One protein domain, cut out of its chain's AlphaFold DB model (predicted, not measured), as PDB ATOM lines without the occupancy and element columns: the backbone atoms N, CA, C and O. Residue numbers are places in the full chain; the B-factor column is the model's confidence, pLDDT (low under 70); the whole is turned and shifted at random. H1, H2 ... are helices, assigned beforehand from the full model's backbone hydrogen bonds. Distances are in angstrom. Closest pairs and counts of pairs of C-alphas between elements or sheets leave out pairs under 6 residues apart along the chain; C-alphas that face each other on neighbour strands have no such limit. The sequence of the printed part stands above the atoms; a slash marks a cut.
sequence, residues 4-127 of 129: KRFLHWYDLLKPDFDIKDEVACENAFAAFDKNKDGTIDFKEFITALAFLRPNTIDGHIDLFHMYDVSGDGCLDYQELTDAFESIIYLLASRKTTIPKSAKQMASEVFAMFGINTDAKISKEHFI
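What this domain is: This is residues 4 to 127 of the 129 residues of the protein "Hypothetical protein" of Rotaria sordida (UniProt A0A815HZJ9). Six helices, mostly crossed where they touch, follow one another through a compact body, each touching the next along the chain, with H3 nearest the middle, H1 and H2 about perpendicular to each other at one end of the longest axis, and H4 with the turn after it towards the other end. H5 and H6 cross steeply beside H3, and the last stretch folds back so that residues 121 to 122 pair with residues 74 to 75, just before H5. The printed part has 124 residues with six named helices, H1 to H6 in order along the chain, and no named strand; the class is all helix. The radius of gyration of the C-alphas is 14.2 A, and the rounded outline spans 40 by 33 by 32 A.

Where its parts are: H1, residues 4 to 13, begins at C-alpha 4 (238.423, 189.506, 193.220) and is 14.5 A long. H2, residues 22 to 32, is 15.5 A long. H3, residues 42 to 51, begins at C-alpha 42 (224.226, 193.631, 188.840) and is 14.3 A long. H4, residues 63 to 67, measures 6.7 A. H5, residues 77 to 92, is the longest helix, 21.9 A. H6, residues 102 to 113, is 16.8 A long and ends at C-alpha 113 (225.651, 193.459, 196.313).

How they stand to each other: H1 and H2 only just touch, with 3 pairs of C-alphas within 8 A, the closest being Leu 7 and Cys 25 at 6.9 A; they are about perpendicular, at 90 degrees. H2 touches H3, closest at the C-alphas of Phe 32 and Ala 48, 5.7 A, about perpendicular at 78 degrees. H3 touches H4, with the C-alphas of Thr 47 and Leu 63 closest at 6.7 A. H4 and H5 only just touch, with 3 pairs of C-alphas within 8 A, through residues 79 to 83 of H5 alone; the closest C-alphas are those of Tyr 67 and Glu 79, 6.1 A. H5 touches H6 through residues 102 to 107 of H6 alone, with the C-alphas of Phe 84 and Ala 102 closest at 4.8 A, at a steep tilt of 57 degrees, opposite ways. H1 and H6 are close but not clearly touching, at a shallow tilt of 3 degrees, opposite ways, with the C-alphas of Arg 5 and Met 112 closest at 8.0 A. H1 and H5 are apart, as are H2 and H6. In H3, H4, H5 and H6 every O i to N i+4 pair is within hydrogen-bond range; in H1 it is 5 of 6 and in H2 6 of 7.

The domain as a whole: The C-alphas farthest apart are those of Lys 20 and Asp 72, 41.0 A. The printed part has no cut. The link H3 to H4 is long, and the others are short. The mean pLDDT of the printed part is 73.2; 37 residues are under 70, among them residues 50 to 66, 91 to 99 and 122 to 127.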
ATOM      1  N   LYS A   4     238.029 190.579 192.297       85.12
ATOM      2  CA  LYS A   4     238.423 189.506 193.220       85.12
ATOM      3  C   LYS A   4     237.206 188.710 193.688       85.12
ATOM      4  O   LYS A   4     237.263 187.482 193.729       85.12
ATOM      5  N   ARG A   5     236.108 189.398 194.013       83.38
ATOM      6  CA  ARG A   5     234.831 188.758 194.363       83.38
ATOM      7  C   ARG A   5     234.249 187.982 193.185       83.38
ATOM      8  O   ARG A   5     233.849 186.838 193.381       83.38
ATOM      9  N   PHE A   6     234.272 188.561 191.983       84.56
ATOM     10  CA  PHE A   6     233.790 187.888 190.776       84.56
ATOM     11  C   PHE A   6     234.539 186.585 190.503       84.56
ATOM     12  O   PHE A   6     233.907 185.550 190.338       84.56
ATOM     13  N   LEU A   7     235.875 186.611 190.493       85.12
ATOM     14  CA  LEU A   7     236.675 185.419 190.196       85.12
ATOM     15  C   LEU A   7     236.487 184.328 191.249       85.12
ATOM     16  O   LEU A   7     236.382 183.155 190.901       85.12
ATOM     17  N   HIS A   8     236.381 184.712 192.525       81.62
ATOM     18  CA  HIS A   8     236.070 183.766 193.591       81.62
ATOM     19  C   HIS A   8     234.696 183.114 193.394       81.62
ATOM     20  O   HIS A   8     234.551 181.906 193.551       81.62
ATOM     21  N   TRP A   9     233.688 183.901 193.024       79.25
ATOM     22  CA  TRP A   9     232.359 183.386 192.711       79.25
ATOM     23  C   TRP A   9     232.353 182.508 191.446       79.25
ATOM     24  O   TRP A   9     231.701 181.467 191.415       79.25
ATOM     25  N   TYR A  10     233.101 182.893 190.411       78.94
ATOM     26  CA  TYR A  10     233.134 182.201 189.124       78.94
ATOM     27  C   TYR A  10     233.810 180.825 189.214       78.94
ATOM     28  O   TYR A  10     233.344 179.876 188.591       78.94
ATOM     29  N   ASP A  11     234.834 180.683 190.053       79.19
ATOM     30  CA  ASP A  11     235.457 179.397 190.405       79.19
ATOM     31  C   ASP A  11     234.491 178.423 191.079       79.19
ATOM     32  O   ASP A  11     234.449 177.238 190.751       79.19
ATOM     33  N   LEU A  12     233.617 178.935 191.948       73.56
ATOM     34  CA  LEU A  12     232.569 178.124 192.572       73.56
ATOM     35  C   LEU A  12     231.546 177.618 191.545       73.56
ATOM     36  O   LEU A  12     230.937 176.566 191.747       73.56
ATOM     37  N   LEU A  13     231.343 178.371 190.461       71.19
ATOM     38  CA  LEU A  13     230.443 178.015 189.366       71.19
ATOM     39  C   LEU A  13     231.115 177.082 188.347       71.19
ATOM     40  O   LEU A  13     230.452 176.219 187.769       71.19
ATOM     41  N   LYS A  14     232.423 177.238 188.132       70.94
ATOM     42  CA  LYS A  14     233.239 176.431 187.228       70.94
ATOM     43  C   LYS A  14     234.513 175.962 187.936       70.94
ATOM     44  O   LYS A  14     235.545 176.597 187.767       70.94
ATOM     45  N   PRO A  15     234.489 174.809 188.621       66.88
ATOM     46  CA  PRO A  15     235.690 174.265 189.255       66.88
ATOM     47  C   PRO A  15     236.796 173.886 188.249       66.88
ATOM     48  O   PRO A  15     237.955 173.766 188.628       66.88
ATOM     49  N   ASP A  16     236.455 173.709 186.965       68.50
ATOM     50  CA  ASP A  16     237.423 173.526 185.871       68.50
ATOM     51  C   ASP A  16     238.069 174.847 185.395       68.50
ATOM     52  O   ASP A  16     238.948 174.829 184.531       68.50
ATOM     53  N   PHE A  17     237.610 176.002 185.886       71.31
ATOM     54  CA  PHE A  17     238.188 177.301 185.558       71.31
ATOM     55  C   PHE A  17     239.413 177.556 186.436       71.31
ATOM     56  O   PHE A  17     239.298 177.737 187.645       71.31
ATOM     57  N   ASP A  18     240.598 177.598 185.828       75.31
ATOM     58  CA  ASP A  18     241.822 177.878 186.571       75.31
ATOM     59  C   ASP A  18     241.945 179.378 186.876       75.31
ATOM     60  O   ASP A  18     242.403 180.158 186.038       75.31
ATOM     61  N   ILE A  19     241.577 179.790 188.099       74.50
ATOM     62  CA  ILE A  19     241.757 181.183 188.559       74.50
ATOM     63  C   ILE A  19     243.240 181.610 188.536       74.50
ATOM     64  O   ILE A  19     243.551 182.799 188.614       74.50
ATOM     65  N   LYS A  20     244.192 180.671 188.468       77.62
ATOM     66  CA  LYS A  20     245.621 181.014 188.407       77.62
ATOM     67  C   LYS A  20     246.049 181.503 187.028       77.62
ATOM     68  O   LYS A  20     247.102 182.131 186.928       77.62
ATOM     69  N   ASP A  21     245.260 181.240 185.989       84.81
ATOM     70  CA  ASP A  21     245.486 181.816 184.672       84.81
ATOM     71  C   ASP A  21     244.980 183.265 184.666       84.81
ATOM     72  O   ASP A  21     243.786 183.555 184.552       84.81
ATOM     73  N   GLU A  22     245.923 184.192 184.824       81.94
ATOM     74  CA  GLU A  22     245.651 185.628 184.873       81.94
ATOM     75  C   GLU A  22     245.008 186.136 183.575       81.94
ATOM     76  O   GLU A  22     244.129 186.994 183.624       81.94
ATOM     77  N   VAL A  23     245.369 185.560 182.424       83.88
ATOM     78  CA  VAL A  23     244.813 185.935 181.117       83.88
ATOM     79  C   VAL A  23     243.380 185.427 180.980       83.88
ATOM     80  O   VAL A  23     242.509 186.161 180.512       83.88
ATOM     81  N   ALA A  24     243.095 184.197 181.415       80.62
ATOM     82  CA  ALA A  24     241.737 183.663 181.443       80.62
ATOM     83  C   ALA A  24     240.839 184.455 182.404       80.62
ATOM     84  O   ALA A  24     239.697 184.759 182.060       80.62
ATOM     85  N   CYS A  25     241.360 184.838 183.571       84.31
ATOM     86  CA  CYS A  25     240.668 185.685 184.542       84.31
ATOM     87  C   CYS A  25     240.381 187.085 184.005       84.31
ATOM     88  O   CYS A  25     239.272 187.587 184.187       84.31
ATOM     89  N   GLU A  26     241.356 187.709 183.343       85.25
ATOM     90  CA  GLU A  26     241.185 189.018 182.715       85.25
ATOM     91  C   GLU A  26     240.135 188.955 181.609       85.25
ATOM     92  O   GLU A  26     239.211 189.760 181.591       85.25
ATOM     93  N   ASN A  27     240.213 187.952 180.734       83.00
ATOM     94  CA  ASN A  27     239.252 187.777 179.650       83.00
ATOM     95  C   ASN A  27     237.848 187.448 180.163       83.00
ATOM     96  O   ASN A  27     236.868 187.935 179.605       83.00
ATOM     97  N   ALA A  28     237.732 186.636 181.219       82.19
ATOM     98  CA  ALA A  28     236.454 186.347 181.856       82.19
ATOM     99  C   ALA A  28     235.869 187.613 182.485       82.19
ATOM    100  O   ALA A  28     234.718 187.928 182.227       82.19
ATOM    101  N   PHE A  29     236.656 188.377 183.243       85.38
ATOM    102  CA  PHE A  29     236.182 189.623 183.840       85.38
ATOM    103  C   PHE A  29     235.791 190.653 182.769       85.38
ATOM    104  O   PHE A  29     234.665 191.139 182.774       85.38
ATOM    105  N   ALA A  30     236.654 190.899 181.781       84.69
ATOM    106  CA  ALA A  30     236.414 191.851 180.693       84.69
ATOM    107  C   ALA A  30     235.280 191.433 179.738       84.69
ATOM    108  O   ALA A  30     234.724 192.262 179.021       84.69
ATOM    109  N   ALA A  31     234.929 190.145 179.683       81.75
ATOM    110  CA  ALA A  31     233.756 189.700 178.935       81.75
ATOM    111  C   ALA A  31     232.442 190.106 179.626       81.75
ATOM    112  O   ALA A  31     231.416 190.227 178.942       81.75
ATOM    113  N   PHE A  32     232.478 190.309 180.946       80.62
ATOM    114  CA  PHE A  32     231.330 190.569 181.808       80.62
ATOM    115  C   PHE A  32     231.212 192.074 182.101       80.62
ATOM    116  O   PHE A  32     230.125 192.610 181.918       80.62
ATOM    117  N   ASP A  33     232.326 192.737 182.432       85.31
ATOM    118  CA  ASP A  33     232.477 194.195 182.575       85.31
ATOM    119  C   ASP A  33     232.370 194.881 181.192       85.31
ATOM    120  O   ASP A  33     233.324 194.950 180.407       85.31
ATOM    121  N   LYS A  34     231.153 195.305 180.832       81.12
ATOM    122  CA  LYS A  34     230.822 195.935 179.545       81.12
ATOM    123  C   LYS A  34     231.153 197.416 179.549       81.12
ATOM    124  O   LYS A  34     231.554 197.933 178.499       81.12
ATOM    125  N   ASN A  35     230.937 198.090 180.675       82.25
ATOM    126  CA  ASN A  35     231.178 199.520 180.815       82.25
ATOM    127  C   ASN A  35     232.673 199.841 181.065       82.25
ATOM    128  O   ASN A  35     233.090 200.979 180.844       82.25
ATOM    129  N   LYS A  36     233.491 198.823 181.378       84.06
ATOM    130  CA  LYS A  36     234.928 198.902 181.681       84.06
ATOM    131  C   LYS A  36     235.230 199.791 182.881       84.06
ATOM    132  O   LYS A  36     236.265 200.467 182.900       84.06
ATOM    133  N   ASP A  37     234.337 199.809 183.863       85.69
ATOM    134  CA  ASP A  37     234.524 200.578 185.090       85.69
ATOM    135  C   ASP A  37     235.420 199.854 186.117       85.69
ATOM    136  O   ASP A  37     235.824 200.444 187.124       85.69
ATOM    137  N   GLY A  38     235.816 198.604 185.831       83.62
ATOM    138  CA  GLY A  38     236.650 197.782 186.709       83.62
ATOM    139  C   GLY A  38     235.858 197.049 187.793       83.62
ATOM    140  O   GLY A  38     236.441 196.412 188.681       83.62
ATOM    141  N   THR A  39     234.535 197.106 187.725       83.81
ATOM    142  CA  THR A  39     233.578 196.387 188.549       83.81
ATOM    143  C   THR A  39     232.528 195.727 187.656       83.81
ATOM    144  O   THR A  39     232.370 196.054 186.497       83.81
ATOM    145  N   ILE A  40     231.868 194.699 188.180       82.88
ATOM    146  CA  ILE A  40     230.713 194.073 187.539       82.88
ATOM    147  C   ILE A  40     229.484 194.529 188.297       82.88
ATOM    148  O   ILE A  40     229.293 194.152 189.464       82.88
ATOM    149  N   ASP A  41     228.670 195.356 187.671       77.94
ATOM    150  CA  ASP A  41     227.387 195.738 188.239       77.94
ATOM    151  C   ASP A  41     226.393 194.547 188.194       77.94
ATOM    152  O   ASP A  41     226.660 193.465 187.652       77.94
ATOM    153  N   PHE A  42     225.228 194.700 188.823       73.75
ATOM    154  CA  PHE A  42     224.226 193.631 188.840       73.75
ATOM    155  C   PHE A  42     223.656 193.339 187.436       73.75
ATOM    156  O   PHE A  42     223.324 192.196 187.116       73.75
ATOM    157  N   LYS A  43     223.588 194.346 186.564       74.12
ATOM    158  CA  LYS A  43     223.125 194.228 185.180       74.12
ATOM    159  C   LYS A  43     224.077 193.417 184.324       74.12
ATOM    160  O   LYS A  43     223.644 192.525 183.591       74.12
ATOM    161  N   GLU A  44     225.357 193.707 184.416       80.75
ATOM    162  CA  GLU A  44     226.442 193.000 183.768       80.75
ATOM    163  C   GLU A  44     226.490 191.558 184.249       80.75
ATOM    164  O   GLU A  44     226.550 190.648 183.425       80.75
ATOM    165  N   PHE A  45     226.318 191.333 185.554       77.12
ATOM    166  CA  PHE A  45     226.234 190.001 186.138       77.12
ATOM    167  C   PHE A  45     225.076 189.167 185.563       77.12
ATOM    168  O   PHE A  45     225.290 188.057 185.070       77.12
ATOM    169  N   ILE A  46     223.852 189.702 185.565       72.81
ATOM    170  CA  ILE A  46     222.663 189.027 185.017       72.81
ATOM    171  C   ILE A  46     222.796 188.800 183.507       72.81
ATOM    172  O   ILE A  46     222.427 187.740 182.986       72.81
ATOM    173  N   THR A  47     223.376 189.770 182.799       73.56
ATOM    174  CA  THR A  47     223.670 189.660 181.368       73.56
ATOM    175  C   THR A  47     224.614 188.496 181.105       73.56
ATOM    176  O   THR A  47     224.370 187.656 180.239       73.56
ATOM    177  N   ALA A  48     225.671 188.392 181.895       74.44
ATOM    178  CA  ALA A  48     226.629 187.315 181.800       74.44
ATOM    179  C   ALA A  48     226.046 185.936 182.134       74.44
ATOM    180  O   ALA A  48     226.342 184.955 181.447       74.44
ATOM    181  N   LEU A  49     225.178 185.855 183.145       71.81
ATOM    182  CA  LEU A  49     224.429 184.636 183.451       71.81
ATOM    183  C   LEU A  49     223.571 184.183 182.265       71.81
ATOM    184  O   LEU A  49     223.482 182.986 181.987       71.81
ATOM    185  N   ALA A  50     222.979 185.122 181.524       65.94
ATOM    186  CA  ALA A  50     222.249 184.796 180.305       65.94
ATOM    187  C   ALA A  50     223.172 184.272 179.192       65.94
ATOM    188  O   ALA A  50     222.815 183.309 178.519       65.94
ATOM    189  N   PHE A  51     224.380 184.825 179.041       63.38
ATOM    190  CA  PHE A  51     225.379 184.337 178.076       63.38
ATOM    191  C   PHE A  51     225.906 182.929 178.383       63.38
ATOM    192  O   PHE A  51     226.342 182.223 177.472       63.38
ATOM    193  N   LEU A  52     225.832 182.469 179.637       62.38
ATOM    194  CA  LEU A  52     226.134 181.074 179.974       62.38
ATOM    195  C   LEU A  52     225.117 180.085 179.368       62.38
ATOM    196  O   LEU A  52     225.414 178.887 179.287       62.38
ATOM    197  N   ARG A  53     223.956 180.559 178.882       59.34
ATOM    198  CA  ARG A  53     222.995 179.749 178.123       59.34
ATOM    199  C   ARG A  53     223.345 179.744 176.622       59.34
ATOM    200  O   ARG A  53     223.343 180.789 175.984       59.34
ATOM    201  N   PRO A  54     223.577 178.573 176.004       48.88
ATOM    202  CA  PRO A  54     224.065 178.456 174.629       48.88
ATOM    203  C   PRO A  54     223.056 178.797 173.510       48.88
ATOM    204  O   PRO A  54     223.378 178.533 172.359       48.88
ATOM    205  N   ASN A  55     221.865 179.348 173.791       46.72
ATOM    206  CA  ASN A  55     220.810 179.541 172.775       46.72
ATOM    207  C   ASN A  55     220.073 180.897 172.806       46.72
ATOM    208  O   ASN A  55     219.054 181.047 172.135       46.72
ATOM    209  N   THR A  56     220.555 181.907 173.527       48.94
ATOM    210  CA  THR A  56     219.995 183.271 173.443       48.94
ATOM    211  C   THR A  56     220.686 184.035 172.312       48.94
ATOM    212  O   THR A  56     221.673 184.729 172.530       48.94
ATOM    213  N   ILE A  57     220.216 183.810 171.078       47.41
ATOM    214  CA  ILE A  57     220.856 184.285 169.838       47.41
ATOM    215  C   ILE A  57     220.499 185.727 169.445       47.41
ATOM    216  O   ILE A  57     221.243 186.305 168.663       47.41
ATOM    217  N   ASP A  58     219.486 186.380 170.013       44.66
ATOM    218  CA  ASP A  58     219.105 187.715 169.526       44.66
ATOM    219  C   ASP A  58     219.092 188.796 170.612       44.66
ATOM    220  O   ASP A  58     218.178 188.909 171.423       44.66
ATOM    221  N   GLY A  59     220.157 189.601 170.587       44.84
ATOM    222  CA  GLY A  59     220.040 191.057 170.546       44.84
ATOM    223  C   GLY A  59     219.411 191.754 171.749       44.84
ATOM    224  O   GLY A  59     218.294 192.235 171.652       44.84
ATOM    225  N   HIS A  60     220.199 191.938 172.813       46.94
ATOM    226  CA  HIS A  60     220.245 193.131 173.682       46.94
ATOM    227  C   HIS A  60     218.973 193.704 174.346       46.94
ATOM    228  O   HIS A  60     219.118 194.623 175.151       46.94
ATOM    229  N   ILE A  61     217.766 193.201 174.100       45.69
ATOM    230  CA  ILE A  61     216.537 193.808 174.610       45.69
ATOM    231  C   ILE A  61     215.860 192.827 175.568       45.69
ATOM    232  O   ILE A  61     215.297 191.808 175.185       45.69
ATOM    233  N   ASP A  62     215.987 193.193 176.842       57.81
ATOM    234  CA  ASP A  62     215.246 192.708 177.998       57.81
ATOM    235  C   ASP A  62     215.551 191.303 178.529       57.81
ATOM    236  O   ASP A  62     214.662 190.571 178.957       57.81
ATOM    237  N   LEU A  63     216.840 190.978 178.682       60.47
ATOM    238  CA  LEU A  63     217.257 189.925 179.624       60.47
ATOM    239  C   LEU A  63     216.643 190.135 181.014       60.47
ATOM    240  O   LEU A  63     216.322 189.168 181.688       60.47
ATOM    241  N   PHE A  64     216.428 191.390 181.410       61.69
ATOM    242  CA  PHE A  64     215.700 191.729 182.627       61.69
ATOM    243  C   PHE A  64     214.263 191.185 182.608       61.69
ATOM    244  O   PHE A  64     213.914 190.445 183.515       61.69
ATOM    245  N   HIS A  65     213.469 191.427 181.554       64.25
ATOM    246  CA  HIS A  65     212.116 190.851 181.434       64.25
ATOM    247  C   HIS A  65     212.116 189.322 181.265       64.25
ATOM    248  O   HIS A  65     211.097 188.683 181.495       64.25
ATOM    249  N   MET A  66     213.234 188.703 180.861       67.62
ATOM    250  CA  MET A  66     213.337 187.236 180.867       67.62
ATOM    251  C   MET A  66     213.409 186.647 182.279       67.62
ATOM    252  O   MET A  66     213.129 185.459 182.443       67.62
ATOM    253  N   TYR A  67     213.834 187.437 183.265       71.81
ATOM    254  CA  TYR A  67     213.946 187.017 184.660       71.81
ATOM    255  C   TYR A  67     212.852 187.622 185.545       71.81
ATOM    256  O   TYR A  67     212.425 186.966 186.485       71.81
ATOM    257  N   ASP A  68     212.382 188.828 185.224       74.12
ATOM    258  CA  ASP A  68     211.242 189.503 185.849       74.12
ATOM    259  C   ASP A  68     209.947 188.857 185.335       74.12
ATOM    260  O   ASP A  68     209.303 189.325 184.393       74.12
ATOM    261  N   VAL A  69     209.626 187.696 185.910       72.12
ATOM    262  CA  VAL A  69     208.427 186.910 185.589       72.12
ATOM    263  C   VAL A  69     207.178 187.650 186.063       72.12
ATOM    264  O   VAL A  69     206.114 187.529 185.448       72.12
ATOM    265  N   SER A  70     207.298 188.409 187.153       75.81
ATOM    266  CA  SER A  70     206.210 189.202 187.711       75.81
ATOM    267  C   SER A  70     205.874 190.441 186.868       75.81
ATOM    268  O   SER A  70     204.734 190.915 186.913       75.81
ATOM    269  N   GLY A  71     206.817 190.919 186.052       72.75
ATOM    270  CA  GLY A  71     206.693 192.111 185.219       72.75
ATOM    271  C   GLY A  71     206.602 193.401 186.035       72.75
ATOM    272  O   GLY A  71     206.065 194.397 185.540       72.75
ATOM    273  N   ASP A  72     207.053 193.380 187.293       76.94
ATOM    274  CA  ASP A  72     206.959 194.518 188.208       76.94
ATOM    275  C   ASP A  72     208.144 195.491 188.074       76.94
ATOM    276  O   ASP A  72     208.213 196.509 188.774       76.94
ATOM    277  N   GLY A  73     209.050 195.218 187.129       71.50
ATOM    278  CA  GLY A  73     210.242 196.014 186.884       71.50
ATOM    279  C   GLY A  73     211.315 195.817 187.953       71.50
ATOM    280  O   GLY A  73     212.271 196.603 188.001       71.50
ATOM    281  N   CYS A  74     211.170 194.799 188.803       74.69
ATOM    282  CA  CYS A  74     212.123 194.411 189.821       74.69
ATOM    283  C   CYS A  74     212.438 192.912 189.731       74.69
ATOM    284  O   CYS A  74     211.647 192.125 189.243       74.69
ATOM    285  N   LEU A  75     213.618 192.524 190.215       78.50
ATOM    286  CA  LEU A  75     213.980 191.123 190.399       78.50
ATOM    287  C   LEU A  75     213.957 190.788 191.881       78.50
ATOM    288  O   LEU A  75     214.729 191.349 192.667       78.50
ATOM    289  N   ASP A  76     213.067 189.883 192.261       82.88
ATOM    290  CA  ASP A  76     213.016 189.346 193.609       82.88
ATOM    291  C   ASP A  76     213.911 188.104 193.786       82.88
ATOM    292  O   ASP A  76     214.526 187.565 192.859       82.88
ATOM    293  N   TYR A  77     214.048 187.675 195.039       83.50
ATOM    294  CA  TYR A  77     214.875 186.528 195.394       83.50
ATOM    295  C   TYR A  77     214.405 185.218 194.744       83.50
ATOM    296  O   TYR A  77     215.231 184.357 194.424       83.50
ATOM    297  N   GLN A  78     213.094 185.048 194.563       84.00
ATOM    298  CA  GLN A  78     212.518 183.858 193.949       84.00
ATOM    299  C   GLN A  78     212.787 183.856 192.443       84.00
ATOM    300  O   GLN A  78     213.283 182.859 191.928       84.00
ATOM    301  N   GLU A  79     212.584 184.984 191.767       83.94
ATOM    302  CA  GLU A  79     212.885 185.165 190.343       83.94
ATOM    303  C   GLU A  79     214.367 184.912 190.039       83.94
ATOM    304  O   GLU A  79     214.715 184.192 189.095       83.94
ATOM    305  N   LEU A  80     215.267 185.415 190.891       80.38
ATOM    306  CA  LEU A  80     216.693 185.126 190.764       80.38
ATOM    307  C   LEU A  80     217.014 183.648 191.053       80.38
ATOM    308  O   LEU A  80     217.895 183.066 190.419       80.38
ATOM    309  N   THR A  81     216.313 183.016 191.995       85.50
ATOM    310  CA  THR A  81     216.482 181.582 192.271       85.50
ATOM    311  C   THR A  81     216.065 180.746 191.060       85.50
ATOM    312  O   THR A  81     216.840 179.898 190.621       85.50
ATOM    313  N   ASP A  82     214.916 181.030 190.455       82.69
ATOM    314  CA  ASP A  82     214.402 180.311 189.283       82.69
ATOM    315  C   ASP A  82     215.325 180.491 188.059       82.69
ATOM    316  O   ASP A  82     215.584 179.552 187.288       82.69
ATOM    317  N   ALA A  83     215.912 181.686 187.919       78.69
ATOM    318  CA  ALA A  83     216.961 181.973 186.946       78.69
ATOM    319  C   ALA A  83     218.169 181.039 187.115       78.69
ATOM    320  O   ALA A  83     218.636 180.422 186.149       78.69
ATOM    321  N   PHE A  84     218.666 180.910 188.349       79.62
ATOM    322  CA  PHE A  84     219.778 180.023 188.670       79.62
ATOM    323  C   PHE A  84     219.413 178.548 188.508       79.62
ATOM    324  O   PHE A  84     220.246 177.793 188.011       79.62
ATOM    325  N   GLU A  85     218.196 178.121 188.850       82.25
ATOM    326  CA  GLU A  85     217.753 176.738 188.626       82.25
ATOM    327  C   GLU A  85     217.802 176.371 187.144       82.25
ATOM    328  O   GLU A  85     218.347 175.327 186.779       82.25
ATOM    329  N   SER A  86     217.329 177.267 186.277       77.50
ATOM    330  CA  SER A  86     217.379 177.079 184.823       77.50
ATOM    331  C   SER A  86     218.817 176.943 184.306       77.50
ATOM    332  O   SER A  86     219.106 176.115 183.436       77.50
ATOM    333  N   ILE A  87     219.742 177.733 184.858       75.12
ATOM    334  CA  ILE A  87     221.167 177.674 184.513       75.12
ATOM    335  C   ILE A  87     221.799 176.379 185.033       75.12
ATOM    336  O   ILE A  87     222.518 175.713 184.286       75.12
ATOM    337  N   ILE A  88     221.506 175.979 186.274       75.75
ATOM    338  CA  ILE A  88     222.008 174.734 186.864       75.75
ATOM    339  C   ILE A  88     221.517 173.531 186.070       75.75
ATOM    340  O   ILE A  88     222.319 172.665 185.734       75.75
ATOM    341  N   TYR A  89     220.237 173.490 185.704       77.00
ATOM    342  CA  TYR A  89     219.673 172.429 184.873       77.00
ATOM    343  C   TYR A  89     220.392 172.314 183.516       77.00
ATOM    344  O   TYR A  89     220.746 171.219 183.060       77.00
ATOM    345  N   LEU A  90     220.679 173.456 182.888       71.12
ATOM    346  CA  LEU A  90     221.392 173.508 181.617       71.12
ATOM    347  C   LEU A  90     222.867 173.077 181.747       71.12
ATOM    348  O   LEU A  90     223.386 172.365 180.885       71.12
ATOM    349  N   LEU A  91     223.552 173.471 182.819       69.38
ATOM    350  CA  LEU A  91     224.946 173.099 183.076       69.38
ATOM    351  C   LEU A  91     225.087 171.641 183.548       69.38
ATOM    352  O   LEU A  91     226.010 170.948 183.118       69.38
ATOM    353  N   ALA A  92     224.127 171.125 184.317       69.88
ATOM    354  CA  ALA A  92     224.046 169.713 184.693       69.88
ATOM    355  C   ALA A  92     223.913 168.811 183.455       69.88
ATOM    356  O   ALA A  92     224.568 167.771 183.359       69.88
ATOM    357  N   SER A  93     223.162 169.263 182.444       68.06
ATOM    358  CA  SER A  93     223.056 168.586 181.142       68.06
ATOM    359  C   SER A  93     224.398 168.506 180.388       68.06
ATOM    360  O   SER A  93     224.569 167.662 179.510       68.06
ATOM    361  N   ARG A  94     225.386 169.344 180.743       63.28
ATOM    362  CA  ARG A  94     226.747 169.361 180.174       63.28
ATOM    363  C   ARG A  94     227.771 168.565 180.995       63.28
ATOM    364  O   ARG A  94     228.962 168.666 180.717       63.28
ATOM    365  N   LYS A  95     227.327 167.758 181.972       64.12
ATOM    366  CA  LYS A  95     228.175 167.065 182.967       64.12
ATOM    367  C   LYS A  95     228.992 168.009 183.860       64.12
ATOM    368  O   LYS A  95     229.959 167.575 184.477       64.12
ATOM    369  N   THR A  96     228.614 169.283 183.947       62.38
ATOM    370  CA  THR A  96     229.206 170.202 184.919       62.38
ATOM    371  C   THR A  96     228.531 169.975 186.267       62.38
ATOM    372  O   THR A  96     227.318 170.136 186.396       62.38
ATOM    373  N   THR A  97     229.310 169.586 187.272       60.66
ATOM    374  CA  THR A  97     228.812 169.424 188.640       60.66
ATOM    375  C   THR A  97     228.793 170.789 189.311       60.66
ATOM    376  O   THR A  97     229.853 171.342 189.596       60.66
ATOM    377  N   ILE A  98     227.606 171.338 189.564       66.19
ATOM    378  CA  ILE A  98     227.479 172.573 190.343       66.19
ATOM    379  C   ILE A  98     227.289 172.187 191.811       66.19
ATOM    380  O   ILE A  98     226.303 171.527 192.138       66.19
ATOM    381  N   PRO A  99     228.228 172.549 192.704       63.34
ATOM    382  CA  PRO A  99     228.204 172.116 194.100       63.34
ATOM    383  C   PRO A  99     227.181 172.876 194.961       63.34
ATOM    384  O   PRO A  99     226.952 172.495 196.107       63.34
ATOM    385  N   LYS A 100     226.583 173.952 194.435       72.56
ATOM    386  CA  LYS A 100     225.645 174.831 195.147       72.56
ATOM    387  C   LYS A 100     224.249 174.765 194.539       72.56
ATOM    388  O   LYS A 100     224.100 174.652 193.325       72.56
ATOM    389  N   SER A 101     223.225 174.876 195.383       83.06
ATOM    390  CA  SER A 101     221.847 175.027 194.912       83.06
ATOM    391  C   SER A 101     221.606 176.432 194.359       83.06
ATOM    392  O   SER A 101     222.270 177.391 194.758       83.06
ATOM    393  N   ALA A 102     220.603 176.575 193.492       83.25
ATOM    394  CA  ALA A 102     220.202 177.875 192.956       83.25
ATOM    395  C   ALA A 102     219.925 178.899 194.062       83.25
ATOM    396  O   ALA A 102     220.381 180.036 193.998       83.25
ATOM    397  N   LYS A 103     219.276 178.447 195.141       84.44
ATOM    398  CA  LYS A 103     218.982 179.243 196.332       84.44
ATOM    399  C   LYS A 103     220.245 179.789 197.015       84.44
ATOM    400  O   LYS A 103     220.275 180.936 197.462       84.44
ATOM    401  N   GLN A 104     221.298 178.973 197.104       84.06
ATOM    402  CA  GLN A 104     222.586 179.408 197.655       84.06
ATOM    403  C   GLN A 104     223.263 180.429 196.740       84.06
ATOM    404  O   GLN A 104     223.778 181.426 197.234       84.06
ATOM    405  N   MET A 105     223.209 180.216 195.424       80.75
ATOM    406  CA  MET A 105     223.772 181.151 194.446       80.75
ATOM    407  C   MET A 105     223.046 182.500 194.480       80.75
ATOM    408  O   MET A 105     223.704 183.532 194.571       80.75
ATOM    409  N   ALA A 106     221.711 182.498 194.507       82.56
ATOM    410  CA  ALA A 106     220.907 183.708 194.657       82.56
ATOM    411  C   ALA A 106     221.248 184.449 195.960       82.56
ATOM    412  O   ALA A 106     221.532 185.641 195.939       82.56
ATOM    413  N   SER A 107     221.309 183.735 197.089       83.12
ATOM    414  CA  SER A 107     221.653 184.325 198.394       83.12
ATOM    415  C   SER A 107     223.035 184.982 198.404       83.12
ATOM    416  O   SER A 107     223.199 186.091 198.910       83.12
ATOM    417  N   GLU A 108     224.034 184.329 197.806       80.25
ATOM    418  CA  GLU A 108     225.386 184.879 197.701       80.25
ATOM    419  C   GLU A 108     225.428 186.145 196.854       80.25
ATOM    420  O   GLU A 108     226.096 187.098 197.239       80.25
ATOM    421  N   VAL A 109     224.691 186.188 195.744       77.75
ATOM    422  CA  VAL A 109     224.610 187.381 194.892       77.75
ATOM    423  C   VAL A 109     223.989 188.544 195.657       77.75
ATOM    424  O   VAL A 109     224.597 189.610 195.735       77.75
ATOM    425  N   PHE A 110     222.842 188.331 196.304       79.25
ATOM    426  CA  PHE A 110     222.210 189.346 197.152       79.25
ATOM    427  C   PHE A 110     223.181 189.869 198.224       79.25
ATOM    428  O   PHE A 110     223.391 191.077 198.343       79.25
ATOM    429  N   ALA A 111     223.882 188.968 198.920       80.44
ATOM    430  CA  ALA A 111     224.891 189.340 199.910       80.44
ATOM    431  C   ALA A 111     226.094 190.092 199.306       80.44
ATOM    432  O   ALA A 111     226.614 191.020 199.927       80.44
ATOM    433  N   MET A 112     226.539 189.731 198.098       74.25
ATOM    434  CA  MET A 112     227.667 190.377 197.414       74.25
ATOM    435  C   MET A 112     227.369 191.821 197.013       74.25
ATOM    436  O   MET A 112     228.276 192.656 197.086       74.25
ATOM    437  N   PHE A 113     226.126 192.107 196.622       72.44
ATOM    438  CA  PHE A 113     225.651 193.459 196.313       72.44
ATOM    439  C   PHE A 113     225.130 194.210 197.552       72.44
ATOM    440  O   PHE A 113     224.774 195.378 197.448       72.44
ATOM    441  N   GLY A 114     225.130 193.579 198.733       73.56
ATOM    442  CA  GLY A 114     224.634 194.189 199.970       73.56
ATOM    443  C   GLY A 114     223.120 194.413 199.973       73.56
ATOM    444  O   GLY A 114     222.627 195.276 200.695       73.56
ATOM    445  N   ILE A 115     222.392 193.650 199.160       72.50
ATOM    446  CA  ILE A 115     220.944 193.734 199.006       72.50
ATOM    447  C   ILE A 115     220.315 192.704 199.945       72.50
ATOM    448  O   ILE A 115     220.722 191.541 199.982       72.50
ATOM    449  N   ASN A 116     219.319 193.124 200.722       71.94
ATOM    450  CA  ASN A 116     218.581 192.202 201.583       71.94
ATOM    451  C   ASN A 116     217.807 191.196 200.729       71.94
ATOM    452  O   ASN A 116     217.230 191.564 199.713       71.94
ATOM    453  N   THR A 117     217.719 189.944 201.170       66.56
ATOM    454  CA  THR A 117     216.953 188.897 200.469       66.56
ATOM    455  C   THR A 117     215.448 189.179 200.399       66.56
ATOM    456  O   THR A 117     214.761 188.576 199.586       66.56
ATOM    457  N   ASP A 118     214.944 190.094 201.235       68.50
ATOM    458  CA  ASP A 118     213.559 190.589 201.205       68.50
ATOM    459  C   ASP A 118     213.387 191.849 200.335       68.50
ATOM    460  O   ASP A 118     212.269 192.327 200.138       68.50
ATOM    461  N   ALA A 119     214.487 192.432 199.849       68.44
ATOM    462  CA  ALA A 119     214.449 193.583 198.962       68.44
ATOM    463  C   ALA A 119     214.293 193.120 197.513       68.44
ATOM    464  O   ALA A 119     214.843 192.102 197.099       68.44
ATOM    465  N   LYS A 120     213.551 193.899 196.731       71.19
ATOM    466  CA  LYS A 120     213.467 193.712 195.286       71.19
ATOM    467  C   LYS A 120     214.521 194.572 194.604       71.19
ATOM    468  O   LYS A 120     214.741 195.715 195.005       71.19
ATOM    469  N   ILE A 121     215.159 194.034 193.575       73.00
ATOM    470  CA  ILE A 121     216.177 194.748 192.805       73.00
ATOM    471  C   ILE A 121     215.477 195.463 191.659       73.00
ATOM    472  O   ILE A 121     215.175 194.850 190.640       73.00
ATOM    473  N   SER A 122     215.177 196.748 191.835       68.94
ATOM    474  CA  SER A 122     214.483 197.532 190.813       68.94
ATOM    475  C   SER A 122     215.389 197.884 189.635       68.94
ATOM    476  O   SER A 122     216.613 197.979 189.755       68.94
ATOM    477  N   LYS A 123     214.766 198.176 188.492       61.78
ATOM    478  CA  LYS A 123     215.444 198.705 187.302       61.78
ATOM    479  C   LYS A 123     216.215 200.011 187.557       61.78
ATOM    480  O   LYS A 123     217.131 200.324 186.814       61.78
ATOM    481  N   GLU A 124     215.887 200.774 188.596       56.91
ATOM    482  CA  GLU A 124     216.631 201.990 188.970       56.91
ATOM    483  C   GLU A 124     217.947 201.651 189.683       56.91
ATOM    484  O   GLU A 124     218.991 202.191 189.325       56.91
ATOM    485  N   HIS A 125     217.936 200.651 190.573       60.28
ATOM    486  CA  HIS A 125     219.158 200.036 191.119       60.28
ATOM    487  C   HIS A 125     220.039 199.393 190.029       60.28
ATOM    488  O   HIS A 125     221.222 199.147 190.240       60.28
ATOM    489  N   PHE A 126     219.456 199.117 188.862       56.22
ATOM    490  CA  PHE A 126     220.107 198.568 187.673       56.22
ATOM    491  C   PHE A 126     220.777 199.638 186.785       56.22
ATOM    492  O   PHE A 126     221.484 199.280 185.845       56.22
ATOM    493  N   ILE A 127     220.501 200.931 187.018       49.34
ATOM    494  CA  ILE A 127     220.989 202.067 186.208       49.34
ATOM    495  C   ILE A 127     222.085 202.866 186.933       49.34
ATOM    496  O   ILE A 127     222.883 203.515 186.267       49.34
TER     497      ILE A 127